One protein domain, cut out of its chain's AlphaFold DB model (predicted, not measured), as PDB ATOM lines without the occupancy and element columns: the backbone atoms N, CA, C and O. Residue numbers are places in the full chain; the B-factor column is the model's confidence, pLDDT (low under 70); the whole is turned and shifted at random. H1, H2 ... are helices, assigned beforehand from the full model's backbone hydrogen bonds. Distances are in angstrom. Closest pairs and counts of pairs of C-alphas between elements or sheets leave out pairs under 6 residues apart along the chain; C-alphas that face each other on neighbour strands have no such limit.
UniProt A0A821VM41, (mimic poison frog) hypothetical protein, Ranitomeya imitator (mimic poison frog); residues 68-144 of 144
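AT A GLANCE: This is residues 68 to 144 of the 144 residues of the protein "(mimic poison frog) hypothetical protein" of Ranitomeya imitator (mimic poison frog) (UniProt A0A821VM41). Little of this domain is regular structure: it is mostly a long looping chain, residues 94 to 137, whose bends near Ala 102 and Ala 121 make the two ends of the length, with three separate helices around it. H1, the longest helix, and the short H3 lie on opposite sides of this looped stretch. The printed part has 77 residues, with H1, H2 and H3 in that order and no named strand; the class is all helix, though the helices hold only 23 residues. It is compact, with a radius of gyration of the C-alphas of 12.2 A and spans of 37 by 30 by 21 A.

HOW THE PARTS SIT: H1, residues 68 to 80, H2, residues 88 to 93, and H3, residues 138 to 141, are apart from one another. In H1 every O i to N i+4 pair is within hydrogen-bond range; in H2 0 of 2 are, against 3 of 3 O i to N i+3 pairs, and H3 is too short for an i+4 pair.

IN THESE COORDINATES: H1 begins at C-alpha 68 (-36.255, -12.207, -10.230) and is 18.0 A long. H2 is 10.6 A long and H3 5.0 A, ending at C-alpha 141 (-30.053, 7.867, 6.764).

THE WHOLE: The C-alphas of Ala 102 and Ala 121 are the two farthest apart, 37.9 A. The printed part has no cut; the H2 to H3 link is long, 44 residues. Residues 138 to 144 have pLDDT under 70.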
ATOM      1  N   ASP A  68     -36.032 -13.136  -9.125       96.12
ATOM      2  CA  ASP A  68     -36.255 -12.207 -10.230       96.12
ATOM      3  C   ASP A  68     -36.935 -10.937  -9.716       96.12
ATOM      4  O   ASP A  68     -36.558  -9.829 -10.107       96.12
ATOM      5  N   LEU A  69     -37.877 -11.081  -8.774       95.31
ATOM      6  CA  LEU A  69     -38.475  -9.942  -8.077       95.31
ATOM      7  C   LEU A  69     -37.426  -9.154  -7.287       95.31
ATOM      8  O   LEU A  69     -37.399  -7.923  -7.363       95.31
ATOM      9  N   GLN A  70     -36.552  -9.854  -6.562       95.56
ATOM     10  CA  GLN A  70     -35.452  -9.236  -5.836       95.56
ATOM     11  C   GLN A  70     -34.565  -8.406  -6.776       95.56
ATOM     12  O   GLN A  70     -34.371  -7.213  -6.543       95.56
ATOM     13  N   ASN A  71     -34.100  -9.005  -7.879       95.88
ATOM     14  CA  ASN A  71     -33.261  -8.329  -8.870       95.88
ATOM     15  C   ASN A  71     -33.957  -7.113  -9.498       95.88
ATOM     16  O   ASN A  71     -33.320  -6.086  -9.730       95.88
ATOM     17  N   LEU A  72     -35.261  -7.208  -9.773       95.44
ATOM     18  CA  LEU A  72     -36.042  -6.104 -10.327       95.44
ATOM     19  C   LEU A  72     -36.145  -4.931  -9.346       95.44
ATOM     20  O   LEU A  72     -35.984  -3.779  -9.755       95.44
ATOM     21  N   ILE A  73     -36.424  -5.210  -8.070       95.62
ATOM     22  CA  ILE A  73     -36.497  -4.181  -7.026       95.62
ATOM     23  C   ILE A  73     -35.124  -3.542  -6.837       95.62
ATOM     24  O   ILE A  73     -35.035  -2.316  -6.841       95.62
ATOM     25  N   ASP A  74     -34.067  -4.353  -6.757       95.19
ATOM     26  CA  ASP A  74     -32.703  -3.867  -6.576       95.19
ATOM     27  C   ASP A  74     -32.264  -2.976  -7.746       95.19
ATOM     28  O   ASP A  74     -31.807  -1.852  -7.536       95.19
ATOM     29  N   PHE A  75     -32.508  -3.413  -8.985       94.56
ATOM     30  CA  PHE A  75     -32.249  -2.607 -10.178       94.56
ATOM     31  C   PHE A  75     -33.045  -1.299 -10.175       94.56
ATOM     32  O   PHE A  75     -32.516  -0.247 -10.525       94.56
ATOM     33  N   THR A  76     -34.320  -1.347  -9.788       94.50
ATOM     34  CA  THR A  76     -35.181  -0.158  -9.765       94.50
ATOM     35  C   THR A  76     -34.673   0.862  -8.747       94.50
ATOM     36  O   THR A  76     -34.583   2.046  -9.068       94.50
ATOM     37  N   GLN A  77     -34.313   0.410  -7.547       94.31
ATOM     38  CA  GLN A  77     -33.805   1.267  -6.475       94.31
ATOM     39  C   GLN A  77     -32.460   1.892  -6.838       94.31
ATOM     40  O   GLN A  77     -32.292   3.104  -6.701       94.31
ATOM     41  N   GLU A  78     -31.556   1.111  -7.429       91.62
ATOM     42  CA  GLU A  78     -30.267   1.614  -7.894       91.62
ATOM     43  C   GLU A  78     -30.422   2.579  -9.081       91.62
ATOM     44  O   GLU A  78     -29.793   3.634  -9.117       91.62
ATOM     45  N   TYR A  79     -31.281   2.269 -10.053       92.62
ATOM     46  CA  TYR A  79     -31.442   3.103 -11.244       92.62
ATOM     47  C   TYR A  79     -32.097   4.454 -10.930       92.62
ATOM     48  O   TYR A  79     -31.663   5.491 -11.430       92.62
ATOM     49  N   TRP A  80     -33.134   4.449 -10.090       91.81
ATOM     50  CA  TRP A  80     -33.873   5.657  -9.716       91.81
ATOM     51  C   TRP A  80     -33.337   6.340  -8.456       91.81
ATOM     52  O   TRP A  80     -33.857   7.392  -8.086       91.81
ATOM     53  N   GLN A  81     -32.301   5.774  -7.823       89.69
ATOM     54  CA  GLN A  81     -31.706   6.267  -6.577       89.69
ATOM     55  C   GLN A  81     -32.777   6.487  -5.496       89.69
ATOM     56  O   GLN A  81     -32.877   7.550  -4.882       89.69
ATOM     57  N   CYS A  82     -33.631   5.481  -5.316       91.38
ATOM     58  CA  CYS A  82     -34.740   5.499  -4.369       91.38
ATOM     59  C   CYS A  82     -34.681   4.295  -3.427       91.38
ATOM     60  O   CYS A  82     -34.001   3.309  -3.696       91.38
ATOM     61  N   CYS A  83     -35.415   4.362  -2.318       92.69
ATOM     62  CA  CYS A  83     -35.497   3.267  -1.361       92.69
ATOM     63  C   CYS A  83     -36.927   3.137  -0.845       92.69
ATOM     64  O   CYS A  83     -37.431   4.058  -0.207       92.69
ATOM     65  N   GLY A  84     -37.576   2.004  -1.121       92.31
ATOM     66  CA  GLY A  84     -38.995   1.801  -0.809       92.31
ATOM     67  C   GLY A  84     -39.950   2.504  -1.786       92.31
ATOM     68  O   GLY A  84     -39.557   2.900  -2.882       92.31
ATOM     69  N   ALA A  85     -41.223   2.619  -1.404       90.00
ATOM     70  CA  ALA A  85     -42.257   3.287  -2.199       90.00
ATOM     71  C   ALA A  85     -42.251   4.809  -1.970       90.00
ATOM     72  O   ALA A  85     -42.272   5.590  -2.919       90.00
ATOM     73  N   PHE A  86     -42.204   5.222  -0.705       88.38
ATOM     74  CA  PHE A  86     -42.042   6.599  -0.244       88.38
ATOM     75  C   PHE A  86     -40.731   6.803   0.510       88.38
ATOM     76  O   PHE A  86     -40.201   7.916   0.512       88.38
ATOM     77  N   GLY A  87     -40.205   5.756   1.143       90.12
ATOM     78  CA  GLY A  87     -38.950   5.848   1.870       90.12
ATOM     79  C   GLY A  87     -38.495   4.530   2.476       90.12
ATOM     80  O   GLY A  87     -39.155   3.494   2.389       90.12
ATOM     81  N   ALA A  88     -37.348   4.595   3.149       91.12
ATOM     82  CA  ALA A  88     -36.700   3.441   3.759       91.12
ATOM     83  C   ALA A  88     -37.603   2.707   4.772       91.12
ATOM     84  O   ALA A  88     -37.459   1.502   4.973       91.12
ATOM     85  N   ASP A  89     -38.564   3.397   5.387       91.94
ATOM     86  CA  ASP A  89     -39.480   2.805   6.364       91.94
ATOM     87  C   ASP A  89     -40.488   1.816   5.778       91.94
ATOM     88  O   ASP A  89     -40.999   0.974   6.523       91.94
ATOM     89  N   ASP A  90     -40.726   1.835   4.463       93.81
ATOM     90  CA  ASP A  90     -41.602   0.857   3.808       93.81
ATOM     91  C   ASP A  90     -41.067  -0.575   3.962       93.81
ATOM     92  O   ASP A  90     -41.832  -1.543   3.987       93.81
ATOM     93  N   TRP A  91     -39.759  -0.724   4.189       95.00
ATOM     94  CA  TRP A  91     -39.126  -2.000   4.509       95.00
ATOM     95  C   TRP A  91     -39.599  -2.610   5.835       95.00
ATOM     96  O   TRP A  91     -39.389  -3.798   6.067       95.00
ATOM     97  N   ASN A  92     -40.328  -1.871   6.679       94.19
ATOM     98  CA  ASN A  92     -41.018  -2.458   7.832       94.19
ATOM     99  C   ASN A  92     -42.105  -3.468   7.453       94.19
ATOM    100  O   ASN A  92     -42.472  -4.314   8.270       94.19
ATOM    101  N   LEU A  93     -42.619  -3.396   6.225       94.44
ATOM    102  CA  LEU A  93     -43.617  -4.335   5.727       94.44
ATOM    103  C   LEU A  93     -43.027  -5.723   5.460       94.44
ATOM    104  O   LEU A  93     -43.769  -6.703   5.470       94.44
ATOM    105  N   ASN A  94     -41.716  -5.819   5.233       95.31
ATOM    106  CA  ASN A  94     -41.044  -7.081   4.966       95.31
ATOM    107  C   ASN A  94     -40.616  -7.780   6.268       95.31
ATOM    108  O   ASN A  94     -40.050  -7.158   7.167       95.31
ATOM    109  N   ILE A  95     -40.830  -9.095   6.351       94.50
ATOM    110  CA  ILE A  95     -40.560  -9.890   7.559       94.50
ATOM    111  C   ILE A  95     -39.079  -9.903   7.974       94.50
ATOM    112  O   ILE A  95     -38.787 -10.011   9.161       94.50
ATOM    113  N   TYR A  96     -38.141  -9.749   7.037       94.38
ATOM    114  CA  TYR A  96     -36.701  -9.775   7.313       94.38
ATOM    115  C   TYR A  96     -36.162  -8.413   7.753       94.38
ATOM    116  O   TYR A  96     -35.208  -8.362   8.525       94.38
ATOM    117  N   PHE A  97     -36.790  -7.323   7.310       95.06
ATOM    118  CA  PHE A  97     -36.334  -5.957   7.581       95.06
ATOM    119  C   PHE A  97     -37.146  -5.252   8.681       95.06
ATOM    120  O   PHE A  97     -36.705  -4.229   9.209       95.06
ATOM    121  N   ASN A  98     -38.311  -5.778   9.070       94.50
ATOM    122  CA  ASN A  98     -39.174  -5.181  10.093       94.50
ATOM    123  C   ASN A  98     -38.432  -4.904  11.407       94.50
ATOM    124  O   ASN A  98     -37.856  -5.821  11.985       94.50
ATOM    125  N   CYS A  99     -38.507  -3.661  11.892       92.56
ATOM    126  CA  CYS A  99     -37.795  -3.171  13.073       92.56
ATOM    127  C   CYS A  99     -38.225  -3.727  14.442       92.56
ATOM    128  O   CYS A  99     -37.592  -3.404  15.444       92.56
ATOM    129  N   THR A 100     -39.276  -4.543  14.519       92.38
ATOM    130  CA  THR A 100     -39.796  -5.071  15.790       92.38
ATOM    131  C   THR A 100     -38.717  -5.844  16.557       92.38
ATOM    132  O   THR A 100     -38.026  -6.673  15.972       92.38
ATOM    133  N   ASP A 101     -38.605  -5.644  17.874       88.44
ATOM    134  CA  ASP A 101     -37.581  -6.295  18.715       88.44
ATOM    135  C   ASP A 101     -37.654  -7.832  18.718       88.44
ATOM    136  O   ASP A 101     -36.664  -8.508  18.978       88.44
ATOM    137  N   ALA A 102     -38.819  -8.396  18.389       92.06
ATOM    138  CA  ALA A 102     -39.014  -9.835  18.225       92.06
ATOM    139  C   ALA A 102     -38.400 -10.401  16.927       92.06
ATOM    140  O   ALA A 102     -38.316 -11.620  16.773       92.06
ATOM    141  N   ASN A 103     -38.008  -9.550  15.974       91.75
ATOM    142  CA  ASN A 103     -37.440  -9.993  14.711       91.75
ATOM    143  C   ASN A 103     -35.981 -10.442  14.903       91.75
ATOM    144  O   ASN A 103     -35.094  -9.638  15.176       91.75
ATOM    145  N   ALA A 104     -35.727 -11.740  14.733       92.44
ATOM    146  CA  ALA A 104     -34.394 -12.331  14.859       92.44
ATOM    147  C   ALA A 104     -33.518 -12.163  13.600       92.44
ATOM    148  O   ALA A 104     -32.373 -12.619  13.583       92.44
ATOM    149  N   SER A 105     -34.044 -11.550  12.537       93.12
ATOM    150  CA  SER A 105     -33.303 -11.318  11.299       93.12
ATOM    151  C   SER A 105     -32.092 -10.416  11.530       93.12
ATOM    152  O   SER A 105     -32.170  -9.392  12.212       93.12
ATOM    153  N   ARG A 106     -30.968 -10.758  10.893       91.44
ATOM    154  CA  ARG A 106     -29.763  -9.916  10.881       91.44
ATOM    155  C   ARG A 106     -29.981  -8.603  10.126       91.44
ATOM    156  O   ARG A 106     -29.277  -7.640  10.389       91.44
ATOM    157  N   GLU A 107     -30.957  -8.573   9.222       92.38
ATOM    158  CA  GLU A 107     -31.316  -7.414   8.396       92.38
ATOM    159  C   GLU A 107     -32.392  -6.530   9.051       92.38
ATOM    160  O   GLU A 107     -32.902  -5.591   8.434       92.38
ATOM    161  N   ARG A 108     -32.755  -6.809  10.311       94.25
ATOM    162  CA  ARG A 108     -33.723  -6.019  11.077       94.25
ATOM    163  C   ARG A 108     -33.321  -4.546  11.106       94.25
ATOM    164  O   ARG A 108     -32.168  -4.215  11.356       94.25
ATOM    165  N   CYS A 109     -34.294  -3.657  10.902       93.31
ATOM    166  CA  CYS A 109     -34.059  -2.214  10.789       93.31
ATOM    167  C   CYS A 109     -33.057  -1.809   9.705       93.31
ATOM    168  O   CYS A 109     -32.565  -0.678   9.699       93.31
ATOM    169  N   GLY A 110     -32.765  -2.713   8.777       93.38
ATOM    170  CA  GLY A 110     -31.984  -2.415   7.601       93.38
ATOM    171  C   GLY A 110     -32.851  -2.109   6.392       93.38
ATOM    172  O   GLY A 110     -34.085  -2.068   6.466       93.38
ATOM    173  N   VAL A 111     -32.174  -1.918   5.274       94.31
ATOM    174  CA  VAL A 111     -32.717  -1.885   3.913       94.31
ATOM    175  C   VAL A 111     -31.789  -2.715   3.018       94.31
ATOM    176  O   VAL A 111     -30.652  -2.985   3.423       94.31
ATOM    177  N   PRO A 112     -32.219  -3.142   1.825       94.06
ATOM    178  CA  PRO A 112     -31.320  -3.801   0.890       94.06
ATOM    179  C   PRO A 112     -30.149  -2.920   0.468       94.06
ATOM    180  O   PRO A 112     -30.229  -1.693   0.492       94.06
ATOM    181  N   PHE A 113     -29.076  -3.559   0.007       91.12
ATOM    182  CA  PHE A 113     -27.883  -2.863  -0.479       91.12
ATOM    183  C   PHE A 113     -28.171  -1.943  -1.681       91.12
ATOM    184  O   PHE A 113     -27.434  -0.992  -1.913       91.12
ATOM    185  N   SER A 114     -29.232  -2.216  -2.442       92.38
ATOM    186  CA  SER A 114     -29.667  -1.420  -3.594       92.38
ATOM    187  C   SER A 114     -30.202  -0.037  -3.217       92.38
ATOM    188  O   SER A 114     -30.190   0.867  -4.048       92.38
ATOM    189  N   CYS A 115     -30.598   0.157  -1.955       92.38
ATOM    190  CA  CYS A 115     -30.920   1.474  -1.409       92.38
ATOM    191  C   CYS A 115     -29.684   2.336  -1.140       92.38
ATOM    192  O   CYS A 115     -29.840   3.502  -0.782       92.38
ATOM    193  N   CYS A 116     -28.480   1.773  -1.239       88.69
ATOM    194  CA  CYS A 116     -27.289   2.471  -0.810       88.69
ATOM    195  C   CYS A 116     -26.716   3.384  -1.880       88.69
ATOM    196  O   CYS A 116     -26.586   3.045  -3.058       88.69
ATOM    197  N   THR A 117     -26.322   4.554  -1.420       82.75
ATOM    198  CA  THR A 117     -25.647   5.589  -2.172       82.75
ATOM    199  C   THR A 117     -24.221   5.165  -2.504       82.75
ATOM    200  O   THR A 117     -23.495   4.580  -1.697       82.75
ATOM    201  N   LYS A 118     -23.812   5.453  -3.739       78.75
ATOM    202  CA  LYS A 118     -22.437   5.242  -4.190       78.75
ATOM    203  C   LYS A 118     -21.620   6.473  -3.819       78.75
ATOM    204  O   LYS A 118     -21.973   7.576  -4.238       78.75
ATOM    205  N   ASP A 119     -20.538   6.294  -3.068       74.50
ATOM    206  CA  ASP A 119     -19.587   7.379  -2.829       74.50
ATOM    207  C   ASP A 119     -18.758   7.600  -4.108       74.50
ATOM    208  O   ASP A 119     -18.085   6.673  -4.557       74.50
ATOM    209  N   PRO A 120     -18.777   8.794  -4.729       71.00
ATOM    210  CA  PRO A 120     -17.964   9.070  -5.913       71.00
ATOM    211  C   PRO A 120     -16.447   8.996  -5.658       71.00
ATOM    212  O   PRO A 120     -15.682   9.007  -6.620       71.00
ATOM    213  N   ALA A 121     -16.002   8.961  -4.397       71.81
ATOM    214  CA  ALA A 121     -14.604   8.788  -4.013       71.81
ATOM    215  C   ALA A 121     -14.189   7.316  -3.816       71.81
ATOM    216  O   ALA A 121     -12.990   7.050  -3.709       71.81
ATOM    217  N   GLU A 122     -15.134   6.368  -3.789       72.81
ATOM    218  CA  GLU A 122     -14.858   4.936  -3.639       72.81
ATOM    219  C   GLU A 122     -15.381   4.134  -4.841       72.81
ATOM    220  O   GLU A 122     -16.568   4.131  -5.153       72.81
ATOM    221  N   ASP A 123     -14.497   3.373  -5.495       71.12
ATOM    222  CA  ASP A 123     -14.869   2.503  -6.626       71.12
ATOM    223  C   ASP A 123     -15.671   1.254  -6.199       71.12
ATOM    224  O   ASP A 123     -16.196   0.524  -7.044       71.12
ATOM    225  N   VAL A 124     -15.760   0.971  -4.894       78.12
ATOM    226  CA  VAL A 124     -16.392  -0.239  -4.355       78.12
ATOM    227  C   VAL A 124     -17.586   0.137  -3.490       78.12
ATOM    228  O   VAL A 124     -17.448   0.791  -2.464       78.12
ATOM    229  N   ILE A 125     -18.767  -0.341  -3.877       75.50
ATOM    230  CA  ILE A 125     -19.998  -0.136  -3.111       75.50
ATOM    231  C   ILE A 125     -19.940  -0.983  -1.836       75.50
ATOM    232  O   ILE A 125     -19.820  -2.210  -1.897       75.50
ATOM    233  N   ASN A 126     -20.071  -0.340  -0.675       81.81
ATOM    234  CA  ASN A 126     -20.213  -1.034   0.599       81.81
ATOM    235  C   ASN A 126     -21.572  -1.739   0.659       81.81
ATOM    236  O   ASN A 126     -22.560  -1.119   1.014       81.81
ATOM    237  N   THR A 127     -21.634  -3.042   0.402       83.38
ATOM    238  CA  THR A 127     -22.894  -3.810   0.456       83.38
ATOM    239  C   THR A 127     -23.470  -3.983   1.868       83.38
ATOM    240  O   THR A 127     -24.587  -4.476   2.019       83.38
ATOM    241  N   GLN A 128     -22.743  -3.571   2.912       85.81
ATOM    242  CA  GLN A 128     -23.209  -3.579   4.303       85.81
ATOM    243  C   GLN A 128     -23.812  -2.243   4.763       85.81
ATOM    244  O   GLN A 128     -24.302  -2.153   5.886       85.81
ATOM    245  N   CYS A 129     -23.807  -1.220   3.910       88.06
ATOM    246  CA  CYS A 129     -24.433   0.088   4.130       88.06
ATOM    247  C   CYS A 129     -25.851   0.008   4.727       88.06
ATOM    248  O   CYS A 129     -26.176   0.745   5.654       88.06
ATOM    249  N   GLY A 130     -26.676  -0.918   4.232       89.38
ATOM    250  CA  GLY A 130     -28.086  -1.018   4.582       89.38
ATOM    251  C   GLY A 130     -28.354  -1.586   5.973       89.38
ATOM    252  O   GLY A 130     -29.485  -1.492   6.437       89.38
ATOM    253  N   TYR A 131     -27.363  -2.155   6.666       90.94
ATOM    254  CA  TYR A 131     -27.560  -2.739   7.998       90.94
ATOM    255  C   TYR A 131     -27.695  -1.665   9.082       90.94
ATOM    256  O   TYR A 131     -26.923  -0.705   9.128       90.94
ATOM    257  N   ASP A 132     -28.680  -1.846   9.970       88.06
ATOM    258  CA  ASP A 132     -28.981  -0.965  11.110       88.06
ATOM    259  C   ASP A 132     -29.187   0.522  10.742       88.06
ATOM    260  O   ASP A 132     -29.223   1.390  11.618       88.06
ATOM    261  N   VAL A 133     -29.347   0.850   9.453       87.88
ATOM    262  CA  VAL A 133     -29.414   2.241   8.984       87.88
ATOM    263  C   VAL A 133     -30.626   2.971   9.556       87.88
ATOM    264  O   VAL A 133     -30.510   4.127   9.952       87.88
ATOM    265  N   ARG A 134     -31.763   2.282   9.715       89.31
ATOM    266  CA  ARG A 134     -32.995   2.882  10.249       89.31
ATOM    267  C   ARG A 134     -33.017   2.995  11.775       89.31
ATOM    268  O   ARG A 134     -33.953   3.561  12.324       89.31
ATOM    269  N   GLN A 135     -31.988   2.501  12.471       85.25
ATOM    270  CA  GLN A 135     -31.787   2.779  13.903       85.25
ATOM    271  C   GLN A 135     -31.042   4.103  14.130       85.25
ATOM    272  O   GLN A 135     -31.063   4.648  15.234       85.25
ATOM    273  N   LYS A 136     -30.362   4.619  13.097       80.19
ATOM    274  CA  LYS A 136     -29.617   5.881  13.158       80.19
ATOM    275  C   LYS A 136     -30.566   7.078  12.988       80.19
ATOM    276  O   LYS A 136     -31.628   6.926  12.379       80.19
ATOM    277  N   PRO A 137     -30.194   8.276  13.480       71.56
ATOM    278  CA  PRO A 137     -30.960   9.502  13.248       71.56
ATOM    279  C   PRO A 137     -31.181   9.768  11.747       71.56
ATOM    280  O   PRO A 137     -30.290   9.511  10.940       71.56
ATOM    281  N   GLU A 138     -32.327  10.345  11.361       64.69
ATOM    282  CA  GLU A 138     -32.701  10.603   9.949       64.69
ATOM    283  C   GLU A 138     -31.641  11.382   9.142       64.69
ATOM    284  O   GLU A 138     -31.531  11.216   7.926       64.69
ATOM    285  N   LEU A 139     -30.822  12.212   9.800       57.91
ATOM    286  CA  LEU A 139     -29.732  12.954   9.152       57.91
ATOM    287  C   LEU A 139     -28.641  12.042   8.567       57.91
ATOM    288  O   LEU A 139     -27.999  12.413   7.584       57.91
ATOM    289  N   ASP A 140     -28.438  10.871   9.167       59.00
ATOM    290  CA  ASP A 140     -27.437   9.889   8.751       59.00
ATOM    291  C   ASP A 140     -28.018   8.869   7.760       59.00
ATOM    292  O   ASP A 140     -27.281   8.301   6.956       59.00
ATOM    293  N   GLN A 141     -29.346   8.706   7.739       59.62
ATOM    294  CA  GLN A 141     -30.053   7.867   6.764       59.62
ATOM    295  C   GLN A 141     -29.971   8.436   5.339       59.62
ATOM    296  O   GLN A 141     -29.896   7.677   4.384       59.62
ATOM    297  N   LYS A 142     -29.910   9.768   5.180       52.84
ATOM    298  CA  LYS A 142     -29.732  10.432   3.869       52.84
ATOM    299  C   LYS A 142     -28.332  10.296   3.257       52.84
ATOM    300  O   LYS A 142     -28.140  10.703   2.116       52.84
ATOM    301  N   LYS A 143     -27.354   9.821   4.032       51.50
ATOM    302  CA  LYS A 143     -25.959   9.620   3.602       51.50
ATOM    303  C   LYS A 143     -25.636   8.155   3.316       51.50
ATOM    304  O   LYS A 143     -24.473   7.841   3.086       51.50
ATOM    305  N   THR A 144     -26.628   7.282   3.463       50.44
ATOM    306  CA  THR A 144     -26.475   5.846   3.284       50.44
ATOM    307  C   THR A 144     -27.138   5.452   1.996       50.44
ATOM    308  O   THR A 144     -28.282   5.885   1.756       50.44
TER     309      THR A 144